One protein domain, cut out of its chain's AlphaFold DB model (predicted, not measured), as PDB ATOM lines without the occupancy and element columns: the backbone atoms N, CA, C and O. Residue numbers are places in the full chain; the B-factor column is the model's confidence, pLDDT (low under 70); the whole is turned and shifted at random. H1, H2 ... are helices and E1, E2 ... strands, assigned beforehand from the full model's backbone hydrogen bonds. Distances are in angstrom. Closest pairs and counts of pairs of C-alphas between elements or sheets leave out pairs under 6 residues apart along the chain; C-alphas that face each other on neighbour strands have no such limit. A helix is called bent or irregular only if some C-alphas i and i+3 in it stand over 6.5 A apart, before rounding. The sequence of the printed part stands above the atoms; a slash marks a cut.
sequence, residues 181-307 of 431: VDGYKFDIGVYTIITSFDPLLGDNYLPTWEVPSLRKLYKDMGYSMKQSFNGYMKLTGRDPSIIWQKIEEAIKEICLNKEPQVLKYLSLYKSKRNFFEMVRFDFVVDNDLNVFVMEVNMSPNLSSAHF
ATOM      1  N   VAL A 181     261.476 259.357 286.813       89.19
ATOM      2  CA  VAL A 181     261.658 257.902 286.749       89.19
ATOM      3  C   VAL A 181     262.393 257.486 288.016       89.19
ATOM      4  O   VAL A 181     263.495 257.962 288.266       89.19
ATOM      5  N   ASP A 182     261.757 256.675 288.862       85.75
ATOM      6  CA  ASP A 182     262.269 256.300 290.194       85.75
ATOM      7  C   ASP A 182     262.702 257.494 291.071       85.75
ATOM      8  O   ASP A 182     263.653 257.413 291.842       85.75
ATOM      9  N   GLY A 183     262.016 258.634 290.944       84.19
ATOM     10  CA  GLY A 183     262.348 259.860 291.682       84.19
ATOM     11  C   GLY A 183     263.485 260.690 291.074       84.19
ATOM     12  O   GLY A 183     263.760 261.785 291.562       84.19
ATOM     13  N   TYR A 184     264.102 260.228 289.985       84.75
ATOM     14  CA  TYR A 184     265.124 260.968 289.252       84.75
ATOM     15  C   TYR A 184     264.504 261.807 288.138       84.75
ATOM     16  O   TYR A 184     263.693 261.326 287.341       84.75
ATOM     17  N   LYS A 185     264.919 263.076 288.071       87.00
ATOM     18  CA  LYS A 185     264.673 263.932 286.912       87.00
ATOM     19  C   LYS A 185     265.565 263.469 285.759       87.00
ATOM     20  O   LYS A 185     266.723 263.125 285.983       87.00
ATOM     21  N   PHE A 186     265.040 263.522 284.542       88.88
ATOM     22  CA  PHE A 186     265.775 263.228 283.319       88.88
ATOM     23  C   PHE A 186     265.441 264.251 282.230       88.88
ATOM     24  O   PHE A 186     264.395 264.905 282.279       88.88
ATOM     25  N   ASP A 187     266.319 264.324 281.234       89.19
ATOM     26  CA  ASP A 187     266.135 265.113 280.021       89.19
ATOM     27  C   ASP A 187     266.176 264.164 278.798       89.19
ATOM     28  O   ASP A 187     266.831 263.113 278.821       89.19
ATOM     29  N   ILE A 188     265.460 264.508 277.726       90.88
ATOM     30  CA  ILE A 188     265.412 263.744 276.470       90.88
ATOM     31  C   ILE A 188     266.244 264.490 275.424       90.88
ATOM     32  O   ILE A 188     265.890 265.605 275.053       90.88
ATOM     33  N   GLY A 189     267.337 263.882 274.961       90.50
ATOM     34  CA  GLY A 189     268.258 264.481 273.993       90.50
ATOM     35  C   GLY A 189     268.065 263.896 272.600       90.50
ATOM     36  O   GLY A 189     268.249 262.715 272.385       90.50
ATOM     37  N   VAL A 190     267.705 264.707 271.627       90.94
ATOM     38  CA  VAL A 190     267.085 264.265 270.374       90.94
ATOM     39  C   VAL A 190     267.986 264.739 269.228       90.94
ATOM     40  O   VAL A 190     268.044 265.938 268.963       90.94
ATOM     41  N   TYR A 191     268.730 263.825 268.581       89.88
ATOM     42  CA  TYR A 191     269.636 264.166 267.473       89.88
ATOM     43  C   TYR A 191     268.859 264.397 266.185       89.88
ATOM     44  O   TYR A 191     268.355 263.466 265.563       89.88
ATOM     45  N   THR A 192     268.801 265.647 265.750       87.38
ATOM     46  CA  THR A 192     268.118 266.062 264.531       87.38
ATOM     47  C   THR A 192     269.143 266.457 263.489       87.38
ATOM     48  O   THR A 192     269.973 267.337 263.697       87.38
ATOM     49  N   ILE A 193     269.056 265.841 262.328       82.62
ATOM     50  CA  ILE A 193     269.731 266.273 261.115       82.62
ATOM     51  C   ILE A 193     268.734 267.169 260.382       82.62
ATOM     52  O   ILE A 193     267.547 266.845 260.313       82.62
ATOM     53  N   ILE A 194     269.174 268.278 259.789       69.62
ATOM     54  CA  ILE A 194     268.314 269.102 258.912       69.62
ATOM     55  C   ILE A 194     268.104 268.386 257.553       69.62
ATOM     56  O   ILE A 194     268.355 268.943 256.494       69.62
ATOM     57  N   THR A 195     267.690 267.116 257.627       54.47
ATOM     58  CA  THR A 195     267.191 266.182 256.601       54.47
ATOM     59  C   THR A 195     266.490 264.948 257.235       54.47
ATOM     60  O   THR A 195     265.705 264.298 256.546       54.47
ATOM     61  N   SER A 196     266.714 264.598 258.524       38.97
ATOM     62  CA  SER A 196     266.127 263.419 259.221       38.97
ATOM     63  C   SER A 196     266.422 263.388 260.744       38.97
ATOM     64  O   SER A 196     267.173 264.223 261.220       38.97
ATOM     65  N   PHE A 197     265.888 262.451 261.544       38.84
ATOM     66  CA  PHE A 197     266.007 262.476 263.023       38.84
ATOM     67  C   PHE A 197     266.269 261.108 263.709       38.84
ATOM     68  O   PHE A 197     265.647 260.127 263.314       38.84
ATOM     69  N   ASP A 198     267.085 261.066 264.780       46.53
ATOM     70  CA  ASP A 198     267.371 259.903 265.652       46.53
ATOM     71  C   ASP A 198     267.195 260.212 267.176       46.53
ATOM     72  O   ASP A 198     267.915 261.042 267.749       46.53
ATOM     73  N   PRO A 199     266.217 259.593 267.874       47.19
ATOM     74  CA  PRO A 199     265.910 259.887 269.278       47.19
ATOM     75  C   PRO A 199     266.837 259.215 270.290       47.19
ATOM     76  O   PRO A 199     266.798 257.994 270.459       47.19
ATOM     77  N   LEU A 200     267.515 260.033 271.104       51.66
ATOM     78  CA  LEU A 200     268.259 259.599 272.285       51.66
ATOM     79  C   LEU A 200     267.582 260.071 273.601       51.66
ATOM     80  O   LEU A 200     266.707 260.937 273.628       51.66
ATOM     81  N   LEU A 201     267.941 259.460 274.729       48.59
ATOM     82  CA  LEU A 201     267.625 259.937 276.081       48.59
ATOM     83  C   LEU A 201     268.938 260.232 276.818       48.59
ATOM     84  O   LEU A 201     269.916 259.527 276.605       48.59
ATOM     85  N   GLY A 202     268.966 261.309 277.610       44.31
ATOM     86  CA  GLY A 202     270.174 262.030 278.031       44.31
ATOM     87  C   GLY A 202     271.378 261.199 278.508       44.31
ATOM     88  O   GLY A 202     271.245 260.198 279.204       44.31
ATOM     89  N   ASP A 203     272.568 261.696 278.171       49.50
ATOM     90  CA  ASP A 203     273.890 261.100 278.403       49.50
ATOM     91  C   ASP A 203     274.660 261.711 279.587       49.50
ATOM     92  O   ASP A 203     275.722 261.213 279.932       49.50
ATOM     93  N   ASN A 204     274.140 262.772 280.213       48.53
ATOM     94  CA  ASN A 204     274.846 263.547 281.247       48.53
ATOM     95  C   ASN A 204     274.352 263.290 282.686       48.53
ATOM     96  O   ASN A 204     274.804 263.949 283.621       48.53
ATOM     97  N   TYR A 205     273.402 262.372 282.870       60.03
ATOM     98  CA  TYR A 205     272.786 262.055 284.164       60.03
ATOM     99  C   TYR A 205     273.081 260.616 284.583       60.03
ATOM    100  O   TYR A 205     273.862 259.925 283.931       60.03
ATOM    101  N   LEU A 206     272.450 260.169 285.678       69.25
ATOM    102  CA  LEU A 206     272.431 258.760 286.063       69.25
ATOM    103  C   LEU A 206     272.096 257.922 284.819       69.25
ATOM    104  O   LEU A 206     271.011 258.101 284.252       69.25
ATOM    105  N   PRO A 207     273.017 257.068 284.350       75.81
ATOM    106  CA  PRO A 207     272.841 256.436 283.061       75.81
ATOM    107  C   PRO A 207     271.651 255.476 283.096       75.81
ATOM    108  O   PRO A 207     271.309 254.913 284.139       75.81
ATOM    109  N   THR A 208     271.016 255.254 281.939       77.31
ATOM    110  CA  THR A 208     269.778 254.452 281.830       77.31
ATOM    111  C   THR A 208     269.903 253.072 282.486       77.31
ATOM    112  O   THR A 208     268.941 252.556 283.049       77.31
ATOM    113  N   TRP A 209     271.099 252.481 282.462       76.81
ATOM    114  CA  TRP A 209     271.380 251.169 283.040       76.81
ATOM    115  C   TRP A 209     271.591 251.136 284.561       76.81
ATOM    116  O   TRP A 209     271.733 250.046 285.126       76.81
ATOM    117  N   GLU A 210     271.647 252.291 285.220       83.06
ATOM    118  CA  GLU A 210     271.700 252.420 286.680       83.06
ATOM    119  C   GLU A 210     270.331 252.743 287.289       83.06
ATOM    120  O   GLU A 210     270.111 252.457 288.464       83.06
ATOM    121  N   VAL A 211     269.385 253.250 286.491       84.94
ATOM    122  CA  VAL A 211     268.001 253.507 286.917       84.94
ATOM    123  C   VAL A 211     267.269 252.170 287.124       84.94
ATOM    124  O   VAL A 211     267.089 251.437 286.149       84.94
ATOM    125  N   PRO A 212     266.818 251.814 288.344       85.44
ATOM    126  CA  PRO A 212     266.287 250.479 288.645       85.44
ATOM    127  C   PRO A 212     265.151 250.010 287.723       85.44
ATOM    128  O   PRO A 212     265.187 248.885 287.220       85.44
ATOM    129  N   SER A 213     264.171 250.872 287.460       87.38
ATOM    130  CA  SER A 213     263.010 250.574 286.611       87.38
ATOM    131  C   SER A 213     263.347 250.448 285.123       87.38
ATOM    132  O   SER A 213     262.662 249.717 284.405       87.38
ATOM    133  N   LEU A 214     264.415 251.103 284.656       91.44
ATOM    134  CA  LEU A 214     264.868 251.034 283.262       91.44
ATOM    135  C   LEU A 214     265.926 249.953 283.051       91.44
ATOM    136  O   LEU A 214     266.008 249.386 281.964       91.44
ATOM    137  N   ARG A 215     266.697 249.617 284.089       90.44
ATOM    138  CA  ARG A 215     267.803 248.659 284.031       90.44
ATOM    139  C   ARG A 215     267.365 247.316 283.473       90.44
ATOM    140  O   ARG A 215     268.051 246.786 282.608       90.44
ATOM    141  N   LYS A 216     266.227 246.783 283.925       90.38
ATOM    142  CA  LYS A 216     265.714 245.500 283.428       90.38
ATOM    143  C   LYS A 216     265.412 245.551 281.926       90.38
ATOM    144  O   LYS A 216     265.735 244.621 281.200       90.38
ATOM    145  N   LEU A 217     264.808 246.640 281.453       92.25
ATOM    146  CA  LEU A 217     264.483 246.811 280.034       92.25
ATOM    147  C   LEU A 217     265.757 246.996 279.195       92.25
ATOM    148  O   LEU A 217     265.904 246.373 278.149       92.25
ATOM    149  N   TYR A 218     266.698 247.799 279.680       90.88
ATOM    150  CA  TYR A 218     267.908 248.137 278.944       90.88
ATOM    151  C   TYR A 218     268.960 247.017 278.986       90.88
ATOM    152  O   TYR A 218     269.347 246.496 277.946       90.88
ATOM    153  N   LYS A 219     269.405 246.604 280.183       88.56
ATOM    154  CA  LYS A 219     270.469 245.595 280.354       88.56
ATOM    155  C   LYS A 219     269.972 244.171 280.139       88.56
ATOM    156  O   LYS A 219     270.610 243.424 279.407       88.56
ATOM    157  N   ASP A 220     268.863 243.795 280.774       90.62
ATOM    158  CA  ASP A 220     268.446 242.386 280.787       90.62
ATOM    159  C   ASP A 220     267.673 242.005 279.514       90.62
ATOM    160  O   ASP A 220     267.726 240.855 279.084       90.62
ATOM    161  N   MET A 221     266.956 242.958 278.904       92.75
ATOM    162  CA  MET A 221     266.156 242.730 277.690       92.75
ATOM    163  C   MET A 221     266.753 243.345 276.416       92.75
ATOM    164  O   MET A 221     266.244 243.073 275.331       92.75
ATOM    165  N   GLY A 222     267.815 244.149 276.520       89.12
ATOM    166  CA  GLY A 222     268.517 244.710 275.362       89.12
ATOM    167  C   GLY A 222     267.748 245.796 274.602       89.12
ATOM    168  O   GLY A 222     268.050 246.050 273.438       89.12
ATOM    169  N   TYR A 223     266.744 246.431 275.214       91.25
ATOM    170  CA  TYR A 223     266.036 247.545 274.583       91.25
ATOM    171  C   TYR A 223     266.915 248.798 274.515       91.25
ATOM    172  O   TYR A 223     267.656 249.103 275.449       91.25
ATOM    173  N   SER A 224     266.759 249.599 273.455       88.56
ATOM    174  CA  SER A 224     267.396 250.921 273.381       88.56
ATOM    175  C   SER A 224     266.906 251.846 274.502       88.56
ATOM    176  O   SER A 224     265.896 251.570 275.158       88.56
ATOM    177  N   MET A 225     267.573 252.985 274.716       88.94
ATOM    178  CA  MET A 225     267.133 253.951 275.732       88.94
ATOM    179  C   MET A 225     265.683 254.401 275.487       88.94
ATOM    180  O   MET A 225     264.860 254.367 276.403       88.94
ATOM    181  N   LYS A 226     265.329 254.728 274.230       90.81
ATOM    182  CA  LYS A 226     263.956 255.105 273.841       90.81
ATOM    183  C   LYS A 226     262.960 253.989 274.124       90.81
ATOM    184  O   LYS A 226     261.887 254.238 274.669       90.81
ATOM    185  N   GLN A 227     263.289 252.762 273.731       92.62
ATOM    186  CA  GLN A 227     262.403 251.616 273.924       92.62
ATOM    187  C   GLN A 227     262.221 251.287 275.409       92.62
ATOM    188  O   GLN A 227     261.099 251.010 275.830       92.62
ATOM    189  N   SER A 228     263.284 251.402 276.204       94.50
ATOM    190  CA  SER A 228     263.252 251.219 277.656       94.50
ATOM    191  C   SER A 228     262.359 252.261 278.331       94.50
ATOM    192  O   SER A 228     261.468 251.902 279.098       94.50
ATOM    193  N   PHE A 229     262.505 253.541 277.980       94.00
ATOM    194  CA  PHE A 229     261.615 254.596 278.472       94.00
ATOM    195  C   PHE A 229     260.157 254.365 278.052       94.00
ATOM    196  O   PHE A 229     259.248 254.436 278.876       94.00
ATOM    197  N   ASN A 230     259.917 254.006 276.788       95.06
ATOM    198  CA  ASN A 230     258.573 253.701 276.296       95.06
ATOM    199  C   ASN A 230     257.943 252.507 277.019       95.06
ATOM    200  O   ASN A 230     256.747 252.530 277.311       95.06
ATOM    201  N   GLY A 231     258.735 251.471 277.295       95.31
ATOM    202  CA  GLY A 231     258.320 250.319 278.083       95.31
ATOM    203  C   GLY A 231     257.918 250.735 279.495       95.31
ATOM    204  O   GLY A 231     256.814 250.413 279.925       95.31
ATOM    205  N   TYR A 232     258.752 251.525 280.173       94.75
ATOM    206  CA  TYR A 232     258.452 252.064 281.503       94.75
ATOM    207  C   TYR A 232     257.162 252.895 281.535       94.75
ATOM    208  O   TYR A 232     256.304 252.675 282.391       94.75
ATOM    209  N   MET A 233     256.976 253.807 280.579       95.38
ATOM    210  CA  MET A 233     255.761 254.623 280.484       95.38
ATOM    211  C   MET A 233     254.511 253.750 280.343       95.38
ATOM    212  O   MET A 233     253.543 253.915 281.084       95.38
ATOM    213  N   LYS A 234     254.560 252.743 279.464       96.00
ATOM    214  CA  LYS A 234     253.443 251.810 279.271       96.00
ATOM    215  C   LYS A 234     253.165 250.971 280.517       96.00
ATOM    216  O   LYS A 234     252.006 250.803 280.882       96.00
ATOM    217  N   LEU A 235     254.208 250.482 281.190       94.62
ATOM    218  CA  LEU A 235     254.079 249.724 282.441       94.62
ATOM    219  C   LEU A 235     253.477 250.568 283.575       94.62
ATOM    220  O   LEU A 235     252.795 250.027 284.440       94.62
ATOM    221  N   THR A 236     253.681 251.886 283.548       93.50
ATOM    222  CA  THR A 236     253.090 252.839 284.502       93.50
ATOM    223  C   THR A 236     251.741 253.409 284.041       93.50
ATOM    224  O   THR A 236     251.208 254.319 284.674       93.50
ATOM    225  N   GLY A 237     251.153 252.864 282.968       95.19
ATOM    226  CA  GLY A 237     249.822 253.241 282.480       95.19
ATOM    227  C   GLY A 237     249.772 254.573 281.728       95.19
ATOM    228  O   GLY A 237     248.696 255.149 281.580       95.19
ATOM    229  N   ARG A 238     250.918 255.079 281.261       95.19
ATOM    230  CA  ARG A 238     251.035 256.335 280.511       95.19
ATOM    231  C   ARG A 238     251.412 256.059 279.057       95.19
ATOM    232  O   ARG A 238     252.250 255.207 278.774       95.19
ATOM    233  N   ASP A 239     250.821 256.803 278.126       95.75
ATOM    234  CA  ASP A 239     251.133 256.653 276.703       95.75
ATOM    235  C   ASP A 239     252.349 257.511 276.301       95.75
ATOM    236  O   ASP A 239     252.257 258.743 276.305       95.75
ATOM    237  N   PRO A 240     253.494 256.904 275.925       95.19
ATOM    238  CA  PRO A 240     254.653 257.659 275.467       95.19
ATOM    239  C   PRO A 240     254.437 258.346 274.110       95.19
ATOM    240  O   PRO A 240     255.196 259.257 273.784       95.19
ATOM    241  N   SER A 241     253.445 257.937 273.305       94.25
ATOM    242  CA  SER A 241     253.204 258.516 271.975       94.25
ATOM    243  C   SER A 241     252.953 260.028 272.035       94.25
ATOM    244  O   SER A 241     253.461 260.766 271.193       94.25
ATOM    245  N   ILE A 242     252.288 260.489 273.101       94.56
ATOM    246  CA  ILE A 242     251.983 261.898 273.375       94.56
ATOM    247  C   ILE A 242     253.269 262.729 273.470       94.56
ATOM    248  O   ILE A 242     253.341 263.831 272.929       94.56
ATOM    249  N   ILE A 243     254.298 262.199 274.136       95.00
ATOM    250  CA  ILE A 243     255.593 262.875 274.287       95.00
ATOM    251  C   ILE A 243     256.284 262.967 272.927       95.00
ATOM    252  O   ILE A 243     256.695 264.050 272.523       95.00
ATOM    253  N   TRP A 244     256.394 261.847 272.206       93.06
ATOM    254  CA  TRP A 244     257.117 261.814 270.932       93.06
ATOM    255  C   TRP A 244     256.454 262.682 269.863       93.06
ATOM    256  O   TRP A 244     257.160 263.398 269.165       93.06
ATOM    257  N   GLN A 245     255.121 262.701 269.786       91.62
ATOM    258  CA  GLN A 245     254.389 263.594 268.882       91.62
ATOM    259  C   GLN A 245     254.652 265.069 269.205       91.62
ATOM    260  O   GLN A 245     254.939 265.849 268.301       91.62
ATOM    261  N   LYS A 246     254.620 265.456 270.488       93.62
ATOM    262  CA  LYS A 246     254.930 266.835 270.906       93.62
ATOM    263  C   LYS A 246     256.391 267.217 270.624       93.62
ATOM    264  O   LYS A 246     256.645 268.352 270.234       93.62
ATOM    265  N   ILE A 247     257.340 266.293 270.799       93.06
ATOM    266  CA  ILE A 247     258.756 266.498 270.439       93.06
ATOM    267  C   ILE A 247     258.896 266.735 268.932       93.06
ATOM    268  O   ILE A 247     259.539 267.698 268.517       93.06
ATOM    269  N   GLU A 248     258.283 265.875 268.119       90.69
ATOM    270  CA  GLU A 248     258.318 265.967 266.656       90.69
ATOM    271  C   GLU A 248     257.708 267.292 266.168       90.69
ATOM    272  O   GLU A 248     258.312 267.982 265.345       90.69
ATOM    273  N   GLU A 249     256.569 267.697 266.736       89.50
ATOM    274  CA  GLU A 249     255.916 268.972 266.427       89.50
ATOM    275  C   GLU A 249     256.795 270.174 266.793       89.50
ATOM    276  O   GLU A 249     256.973 271.080 265.979       89.50
ATOM    277  N   ALA A 250     257.406 270.160 267.981       92.06
ATOM    278  CA  ALA A 250     258.278 271.240 268.434       92.06
ATOM    279  C   ALA A 250     259.510 271.403 267.530       92.06
ATOM    280  O   ALA A 250     259.878 272.528 267.185       92.06
ATOM    281  N   ILE A 251     260.134 270.297 267.105       91.06
ATOM    282  CA  ILE A 251     261.258 270.341 266.156       91.06
ATOM    283  C   ILE A 251     260.804 270.922 264.824       91.06
ATOM    284  O   ILE A 251     261.447 271.837 264.310       91.06
ATOM    285  N   LYS A 252     259.691 270.415 264.279       88.19
ATOM    286  CA  LYS A 252     259.124 270.885 263.012       88.19
ATOM    287  C   LYS A 252     258.886 272.394 263.048       88.19
ATOM    288  O   LYS A 252     259.361 273.105 262.165       88.19
ATOM    289  N   GLU A 253     258.200 272.885 264.078       88.56
ATOM    290  CA  GLU A 253     257.886 274.305 264.239       88.56
ATOM    291  C   GLU A 253     259.161 275.158 264.329       88.56
ATOM    292  O   GLU A 253     259.283 276.173 263.641       88.56
ATOM    293  N   ILE A 254     260.146 274.738 265.131       90.44
ATOM    294  CA  ILE A 254     261.409 275.471 265.282       90.44
ATOM    295  C   ILE A 254     262.178 275.522 263.958       90.44
ATOM    296  O   ILE A 254     262.638 276.597 263.566       90.44
ATOM    297  N   CYS A 255     262.301 274.393 263.258       88.06
ATOM    298  CA  CYS A 255     262.999 274.321 261.978       88.06
ATOM    299  C   CYS A 255     262.329 275.204 260.916       88.06
ATOM    300  O   CYS A 255     263.015 276.010 260.286       88.06
ATOM    301  N   LEU A 256     261.001 275.131 260.769       86.06
ATOM    302  CA  LEU A 256     260.252 275.967 259.821       86.06
ATOM    303  C   LEU A 256     260.354 277.460 260.170       86.06
ATOM    304  O   LEU A 256     260.586 278.288 259.293       86.06
ATOM    305  N   ASN A 257     260.285 277.822 261.454       88.44
ATOM    306  CA  ASN A 257     260.447 279.211 261.895       88.44
ATOM    307  C   ASN A 257     261.860 279.766 261.640       88.44
ATOM    308  O   ASN A 257     262.037 280.979 261.481       88.44
ATOM    309  N   LYS A 258     262.886 278.906 261.625       88.94
ATOM    310  CA  LYS A 258     264.278 279.292 261.352       88.94
ATOM    311  C   LYS A 258     264.646 279.257 259.873       88.94
ATOM    312  O   LYS A 258     265.589 279.954 259.490       88.94
ATOM    313  N   GLU A 259     263.891 278.541 259.045       86.19
ATOM    314  CA  GLU A 259     264.145 278.390 257.611       86.19
ATOM    315  C   GLU A 259     264.412 279.727 256.889       86.19
ATOM    316  O   GLU A 259     265.444 279.818 256.222       86.19
ATOM    317  N   PRO A 260     263.618 280.808 257.051       88.06
ATOM    318  CA  PRO A 260     263.882 282.059 256.334       88.06
ATOM    319  C   PRO A 260     265.245 282.679 256.675       88.06
ATOM    320  O   PRO A 260     265.895 283.285 255.820       88.06
ATOM    321  N   GLN A 261     265.699 282.519 257.924       88.69
ATOM    322  CA  GLN A 261     267.011 283.000 258.364       88.69
ATOM    323  C   GLN A 261     268.118 282.156 257.729       88.69
ATOM    324  O   GLN A 261     269.062 282.715 257.174       88.69
ATOM    325  N   VAL A 262     267.965 280.830 257.732       86.62
ATOM    326  CA  VAL A 262     268.910 279.900 257.097       86.62
ATOM    327  C   VAL A 262     269.004 280.162 255.593       86.62
ATOM    328  O   VAL A 262     270.102 280.345 255.074       86.62
ATOM    329  N   LEU A 263     267.875 280.286 254.889       85.62
ATOM    330  CA  LEU A 263     267.838 280.575 253.452       85.62
ATOM    331  C   LEU A 263     268.510 281.907 253.104       85.62
ATOM    332  O   LEU A 263     269.203 281.997 252.086       85.62
ATOM    333  N   LYS A 264     268.359 282.927 253.959       88.62
ATOM    334  CA  LYS A 264     269.065 284.204 253.807       88.62
ATOM    335  C   LYS A 264     270.580 284.008 253.871       88.62
ATOM    336  O   LYS A 264     271.279 284.538 253.013       88.62
ATOM    337  N   TYR A 265     271.088 283.229 254.824       86.69
ATOM    338  CA  TYR A 265     272.521 282.921 254.897       86.69
ATOM    339  C   TYR A 265     272.993 282.072 253.712       86.69
ATOM    340  O   TYR A 265     274.005 282.392 253.094       86.69
ATOM    341  N   LEU A 266     272.230 281.045 253.330       84.06
ATOM    342  CA  LEU A 266     272.561 280.168 252.205       84.06
ATOM    343  C   LEU A 266     272.582 280.901 250.857       84.06
ATOM    344  O   LEU A 266     273.304 280.486 249.955       84.06
ATOM    345  N   SER A 267     271.836 282.004 250.714       85.81
ATOM    346  CA  SER A 267     271.845 282.832 249.498       85.81
ATOM    347  C   SER A 267     273.209 283.452 249.174       85.81
ATOM    348  O   SER A 267     273.458 283.807 248.024       85.81
ATOM    349  N   LEU A 268     274.108 283.535 250.161       89.56
ATOM    350  CA  LEU A 268     275.474 284.035 249.991       89.56
ATOM    351  C   LEU A 268     276.400 283.018 249.306       89.56
ATOM    352  O   LEU A 268     277.506 283.369 248.896       89.56
ATOM    353  N   TYR A 269     275.971 281.761 249.183       85.94
ATOM    354  CA  TYR A 269     276.781 280.671 248.654       85.94
ATOM    355  C   TYR A 269     276.285 280.216 247.282       85.94
ATOM    356  O   TYR A 269     275.093 280.208 246.983       85.94
ATOM    357  N   LYS A 270     277.223 279.760 246.443       83.75
ATOM    358  CA  LYS A 270     276.945 279.288 245.076       83.75
ATOM    359  C   LYS A 270     275.978 278.098 245.032       83.75
ATOM    360  O   LYS A 270     275.214 277.960 244.084       83.75
ATOM    361  N   SER A 271     276.050 277.220 246.026       79.50
ATOM    362  CA  SER A 271     275.172 276.059 246.164       79.50
ATOM    363  C   SER A 271     274.587 276.053 247.563       79.50
ATOM    364  O   SER A 271     275.329 276.014 248.542       79.50
ATOM    365  N   LYS A 272     273.257 276.021 247.648       78.94
ATOM    366  CA  LYS A 272     272.532 275.852 248.913       78.94
ATOM    367  C   LYS A 272     272.589 274.409 249.436       78.94
ATOM    368  O   LYS A 272     272.246 274.173 250.583       78.94
ATOM    369  N   ARG A 273     273.022 273.450 248.604       74.44
ATOM    370  CA  ARG A 273     272.965 272.000 248.879       74.44
ATOM    371  C   ARG A 273     274.249 271.409 249.455       74.44
ATOM    372  O   ARG A 273     274.318 270.214 249.695       74.44
ATOM    373  N   ASN A 274     275.283 272.225 249.630       79.56
ATOM    374  CA  ASN A 274     276.586 271.752 250.101       79.56
ATOM    375  C   ASN A 274     276.693 271.740 251.635       79.56
ATOM    376  O   ASN A 274     277.776 271.509 252.165       79.56
ATOM    377  N   PHE A 275     275.596 272.032 252.332       83.50
ATOM    378  CA  PHE A 275     275.550 272.188 253.777       83.50
ATOM    379  C   PHE A 275     274.620 271.140 254.372       83.50
ATOM    380  O   PHE A 275     273.551 270.870 253.832       83.50
ATOM    381  N   PHE A 276     275.038 270.582 255.498       85.62
ATOM    382  CA  PHE A 276     274.226 269.748 256.366       85.62
ATOM    383  C   PHE A 276     274.553 270.129 257.807       85.62
ATOM    384  O   PHE A 276     275.652 270.610 258.091       85.62
ATOM    385  N   GLU A 277     273.607 269.910 258.707       86.19
ATOM    386  CA  GLU A 277     273.787 270.198 260.124       86.19
ATOM    387  C   GLU A 277     273.158 269.074 260.940       86.19
ATOM    388  O   GLU A 277     272.043 268.635 260.643       86.19
ATOM    389  N   MET A 278     273.899 268.602 261.939       88.06
ATOM    390  CA  MET A 278     273.410 267.690 262.962       88.06
ATOM    391  C   MET A 278     273.387 268.455 264.279       88.06
ATOM    392  O   MET A 278     274.427 268.885 264.771       88.06
ATOM    393  N   VAL A 279     272.199 268.596 264.844       90.44
ATOM    394  CA  VAL A 279     271.949 269.304 266.095       90.44
ATOM    395  C   VAL A 279     271.351 268.339 267.111       90.44
ATOM    396  O   VAL A 279     270.800 267.302 266.748       90.44
ATOM    397  N   ARG A 280     271.412 268.679 268.396       90.19
ATOM    398  CA  ARG A 280     270.701 267.953 269.452       90.19
ATOM    399  C   ARG A 280     269.721 268.882 270.140       90.19
ATOM    400  O   ARG A 280     270.117 269.913 270.674       90.19
ATOM    401  N   PHE A 281     268.451 268.514 270.113       92.56
ATOM    402  CA  PHE A 281     267.412 269.186 270.875       92.56
ATOM    403  C   PHE A 281     267.304 268.545 272.250       92.56
ATOM    404  O   PHE A 281     267.101 267.338 272.351       92.56
ATOM    405  N   ASP A 282     267.377 269.357 273.292       91.88
ATOM    406  CA  ASP A 282     267.204 268.887 274.657       91.88
ATOM    407  C   ASP A 282     265.812 269.261 275.145       91.88
ATOM    408  O   ASP A 282     265.404 270.425 275.111       91.88
ATOM    409  N   PHE A 283     265.076 268.257 275.601       93.50
ATOM    410  CA  PHE A 283     263.717 268.392 276.097       93.50
ATOM    411  C   PHE A 283     263.622 267.975 277.551       93.50
ATOM    412  O   PHE A 283     264.304 267.063 278.011       93.50
ATOM    413  N   VAL A 284     262.674 268.583 278.244       92.94
ATOM    414  CA  VAL A 284     262.197 268.103 279.536       92.94
ATOM    415  C   VAL A 284     260.695 267.878 279.451       92.94
ATOM    416  O   VAL A 284     259.980 268.578 278.726       92.94
ATOM    417  N   VAL A 285     260.223 266.874 280.179       93.94
ATOM    418  CA  VAL A 285     258.813 266.490 280.220       93.94
ATOM    419  C   VAL A 285     258.287 266.737 281.627       93.94
ATOM    420  O   VAL A 285     258.975 266.417 282.596       93.94
ATOM    421  N   ASP A 286     257.096 267.314 281.757       94.12
ATOM    422  CA  ASP A 286     256.413 267.438 283.049       94.12
ATOM    423  C   ASP A 286     255.553 266.204 283.369       94.12
ATOM    424  O   ASP A 286     255.337 265.315 282.539       94.12
ATOM    425  N   ASN A 287     255.054 266.120 284.599       93.31
ATOM    426  CA  ASN A 287     254.251 264.976 285.023       93.31
ATOM    427  C   ASN A 287     252.913 264.842 284.259       93.31
ATOM    428  O   ASN A 287     252.348 263.747 284.250       93.31
ATOM    429  N   ASP A 288     252.452 265.902 283.589       93.56
ATOM    430  CA  ASP A 288     251.245 265.942 282.753       93.56
ATOM    431  C   ASP A 288     251.544 265.635 281.269       93.56
ATOM    432  O   ASP A 288     250.677 265.762 280.401       93.56
ATOM    433  N   LEU A 289     252.767 265.180 280.966       94.19
ATOM    434  CA  LEU A 289     253.248 264.835 279.623       94.19
ATOM    435  C   LEU A 289     253.307 266.036 278.669       94.19
ATOM    436  O   LEU A 289     253.180 265.890 277.446       94.19
ATOM    437  N   ASN A 290     253.483 267.245 279.197       93.88
ATOM    438  CA  ASN A 290     253.872 268.400 278.400       93.88
ATOM    439  C   ASN A 290     255.375 268.388 278.170       93.88
ATOM    440  O   ASN A 290     256.159 268.011 279.037       93.88
ATOM    441  N   VAL A 291     255.754 268.790 276.963       94.44
ATOM    442  CA  VAL A 291     257.126 268.757 276.473       94.44
ATOM    443  C   VAL A 291     257.609 270.190 276.331       94.44
ATOM    444  O   VAL A 291     256.933 271.015 275.717       94.44
ATOM    445  N   PHE A 292     258.787 270.469 276.875       92.88
ATOM    446  CA  PHE A 292     259.399 271.788 276.840       92.88
ATOM    447  C   PHE A 292     260.799 271.683 276.247       92.88
ATOM    448  O   PHE A 292     261.618 270.892 276.715       92.88
ATOM    449  N   VAL A 293     261.070 272.490 275.220       91.75
ATOM    450  CA  VAL A 293     262.413 272.635 274.644       91.75
ATOM    451  C   VAL A 293     263.269 273.430 275.627       91.75
ATOM    452  O   VAL A 293     262.915 274.546 276.013       91.75
ATOM    453  N   MET A 294     264.393 272.851 276.028       88.31
ATOM    454  CA  MET A 294     265.369 273.474 276.915       88.31
ATOM    455  C   MET A 294     266.415 274.239 276.110       88.31
ATOM    456  O   MET A 294     266.641 275.421 276.360       88.31
ATOM    457  N   GLU A 295     267.036 273.574 275.138       88.25
ATOM    458  CA  GLU A 295     268.034 274.163 274.246       88.25
ATOM    459  C   GLU A 295     268.216 273.335 272.968       88.25
ATOM    460  O   GLU A 295     267.747 272.201 272.867       88.25
ATOM    461  N   VAL A 296     268.885 273.934 271.982       90.12
ATOM    462  CA  VAL A 296     269.302 273.271 270.742       90.12
ATOM    463  C   VAL A 296     270.808 273.438 270.624       90.12
ATOM    464  O   VAL A 296     271.302 274.555 270.476       90.12
ATOM    465  N   ASN A 297     271.538 272.333 270.724       88.81
ATOM    466  CA  ASN A 297     272.986 272.316 270.621       88.81
ATOM    467  C   ASN A 297     273.402 272.015 269.176       88.81
ATOM    468  O   ASN A 297     273.164 270.914 268.680       88.81
ATOM    469  N   MET A 298     274.046 272.983 268.521       86.56
ATOM    470  CA  MET A 298     274.527 272.846 267.137       86.56
ATOM    471  C   MET A 298     275.784 271.968 267.013       86.56
ATOM    472  O   MET A 298     276.126 271.530 265.920       86.56
ATOM    473  N   SER A 299     276.468 271.700 268.130       84.50
ATOM    474  CA  SER A 299     277.676 270.873 268.196       84.50
ATOM    475  C   SER A 299     277.552 269.879 269.353       84.50
ATOM    476  O   SER A 299     278.211 270.042 270.388       84.50
ATOM    477  N   PRO A 300     276.666 268.876 269.234       85.75
ATOM    478  CA  PRO A 300     276.449 267.929 270.312       85.75
ATOM    479  C   PRO A 300     277.708 267.107 270.593       85.75
ATOM    480  O   PRO A 300     278.471 266.769 269.688       85.75
ATOM    481  N   ASN A 301     277.920 266.772 271.866       80.12
ATOM    482  CA  ASN A 301     279.010 265.891 272.257       80.12
ATOM    483  C   ASN A 301     278.752 264.475 271.710       80.12
ATOM    484  O   ASN A 301     277.640 263.959 271.812       80.12
ATOM    485  N   LEU A 302     279.785 263.870 271.129       82.44
ATOM    486  CA  LEU A 302     279.794 262.490 270.621       82.44
ATOM    487  C   LEU A 302     280.903 261.657 271.283       82.44
ATOM    488  O   LEU A 302     281.273 260.590 270.800       82.44
ATOM    489  N   SER A 303     281.497 262.174 272.360       81.19
ATOM    490  CA  SER A 303     282.552 261.493 273.098       81.19
ATOM    491  C   SER A 303     281.960 260.485 274.075       81.19
ATOM    492  O   SER A 303     281.255 260.856 275.013       81.19
ATOM    493  N   SER A 304     282.334 259.218 273.919       83.88
ATOM    494  CA  SER A 304     282.055 258.140 274.875       83.88
ATOM    495  C   SER A 304     283.060 258.068 276.024       83.88
ATOM    496  O   SER A 304     283.004 257.145 276.829       83.88
ATOM    497  N   ALA A 305     283.975 259.037 276.153       78.94
ATOM    498  CA  ALA A 305     285.015 258.997 277.183       78.94
ATOM    499  C   ALA A 305     284.454 258.958 278.616       78.94
ATOM    500  O   ALA A 305     285.085 258.389 279.502       78.94
ATOM    501  N   HIS A 306     283.282 259.560 278.844       74.62
ATOM    502  CA  HIS A 306     282.611 259.533 280.145       74.62
ATOM    503  C   HIS A 306     281.809 258.239 280.371       74.62
ATOM    504  O   HIS A 306     281.761 257.731 281.486       74.62
ATOM    505  N   PHE A 307     281.196 257.699 279.311       80.25
ATOM    506  CA  PHE A 307     280.398 256.472 279.335       80.25
ATOM    507  C   PHE A 307     280.719 255.634 278.095       80.25
ATOM    508  O   PHE A 307     280.181 255.883 277.011       80.25
TER     509      PHE A 307
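This is residues 181 to 307 of the 431 residues of an uncharacterized protein of Cimex lectularius (UniProt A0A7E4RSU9). A strongly twisted wall of four antiparallel strands has the first part of one long helix, H3, packed over one of its faces, while the rest of H3 runs on past the sheet to make one end of an elongated body. Two shorter helices, H1 and H2, make a small head at the other end, off the sheet. The 127 printed residues hold three named helices and four named strands, in the order E1 E2 H1 H2 H3 E3 E4, with sheet order E2 E1 E3 E4 and a mixed class of helices and strands. The whole is only just loose, close to compact, with a radius of gyration of the C-alphas of 16.8 A and spans of 53 by 34 by 21 A.

Find C-alpha 188 at (265.412, 263.744, 276.470); there E1 begins, residues 188 to 193, 16.2 A long. E2, residues 196 to 199, follows. H1 is residues 212 to 220 and H2 residues 225 to 235, 15.3 A long. At C-alpha 241, (253.204, 258.516, 271.975), H3 sets out and runs 35.1 A to residue 266. E3, residues 278 to 285, spans 22.6 A, and E4, residues 291 to 297, spans 17.3 A and ends at C-alpha 297, (272.986, 272.316, 270.621).

Look first at the sheet, whose inner strands are E1 and E3. In the hairpin E1 and E2, N 193 and O 196 are 2.7 A apart, within hydrogen-bond range. E1 and E3 are antiparallel at 153 degrees, with N 190 and O 281 at 2.8 A. In the hairpin E3 and E4, N 282 and O 295 are 2.9 A apart. H3 is on one face of the sheet, two layers, one of strands and one of helix; its closest C-alphas to E4 are those of Lys 246 and Val 291, 6.3 A. H3 is irregular, with C-alphas 257 and 260 7.1 A apart, and has a kink of 46 degrees near residue 260; its residues 256 to 261 stand free. H2 and H3 are near each other. H2 touches H1, closest at the C-alphas of Ser 228 and Leu 217, 5.2 A, at a steep tilt of 55 degrees, opposite ways. H1 is only just irregular, with C-alphas 213 and 216 6.6 A apart. Every O i to N i+4 pair is within hydrogen-bond range in H2, 3 of 5 in H1 and 20 of 22 in H3.

The C-alphas farthest apart are those of Pro 212 and Lys 270, 53.3 A. The printed part has no cut. The links E2 to H1 and H3 to E3 are long. Mean pLDDT of the printed part is 84.9; look for values under 70 at residues 194 to 206.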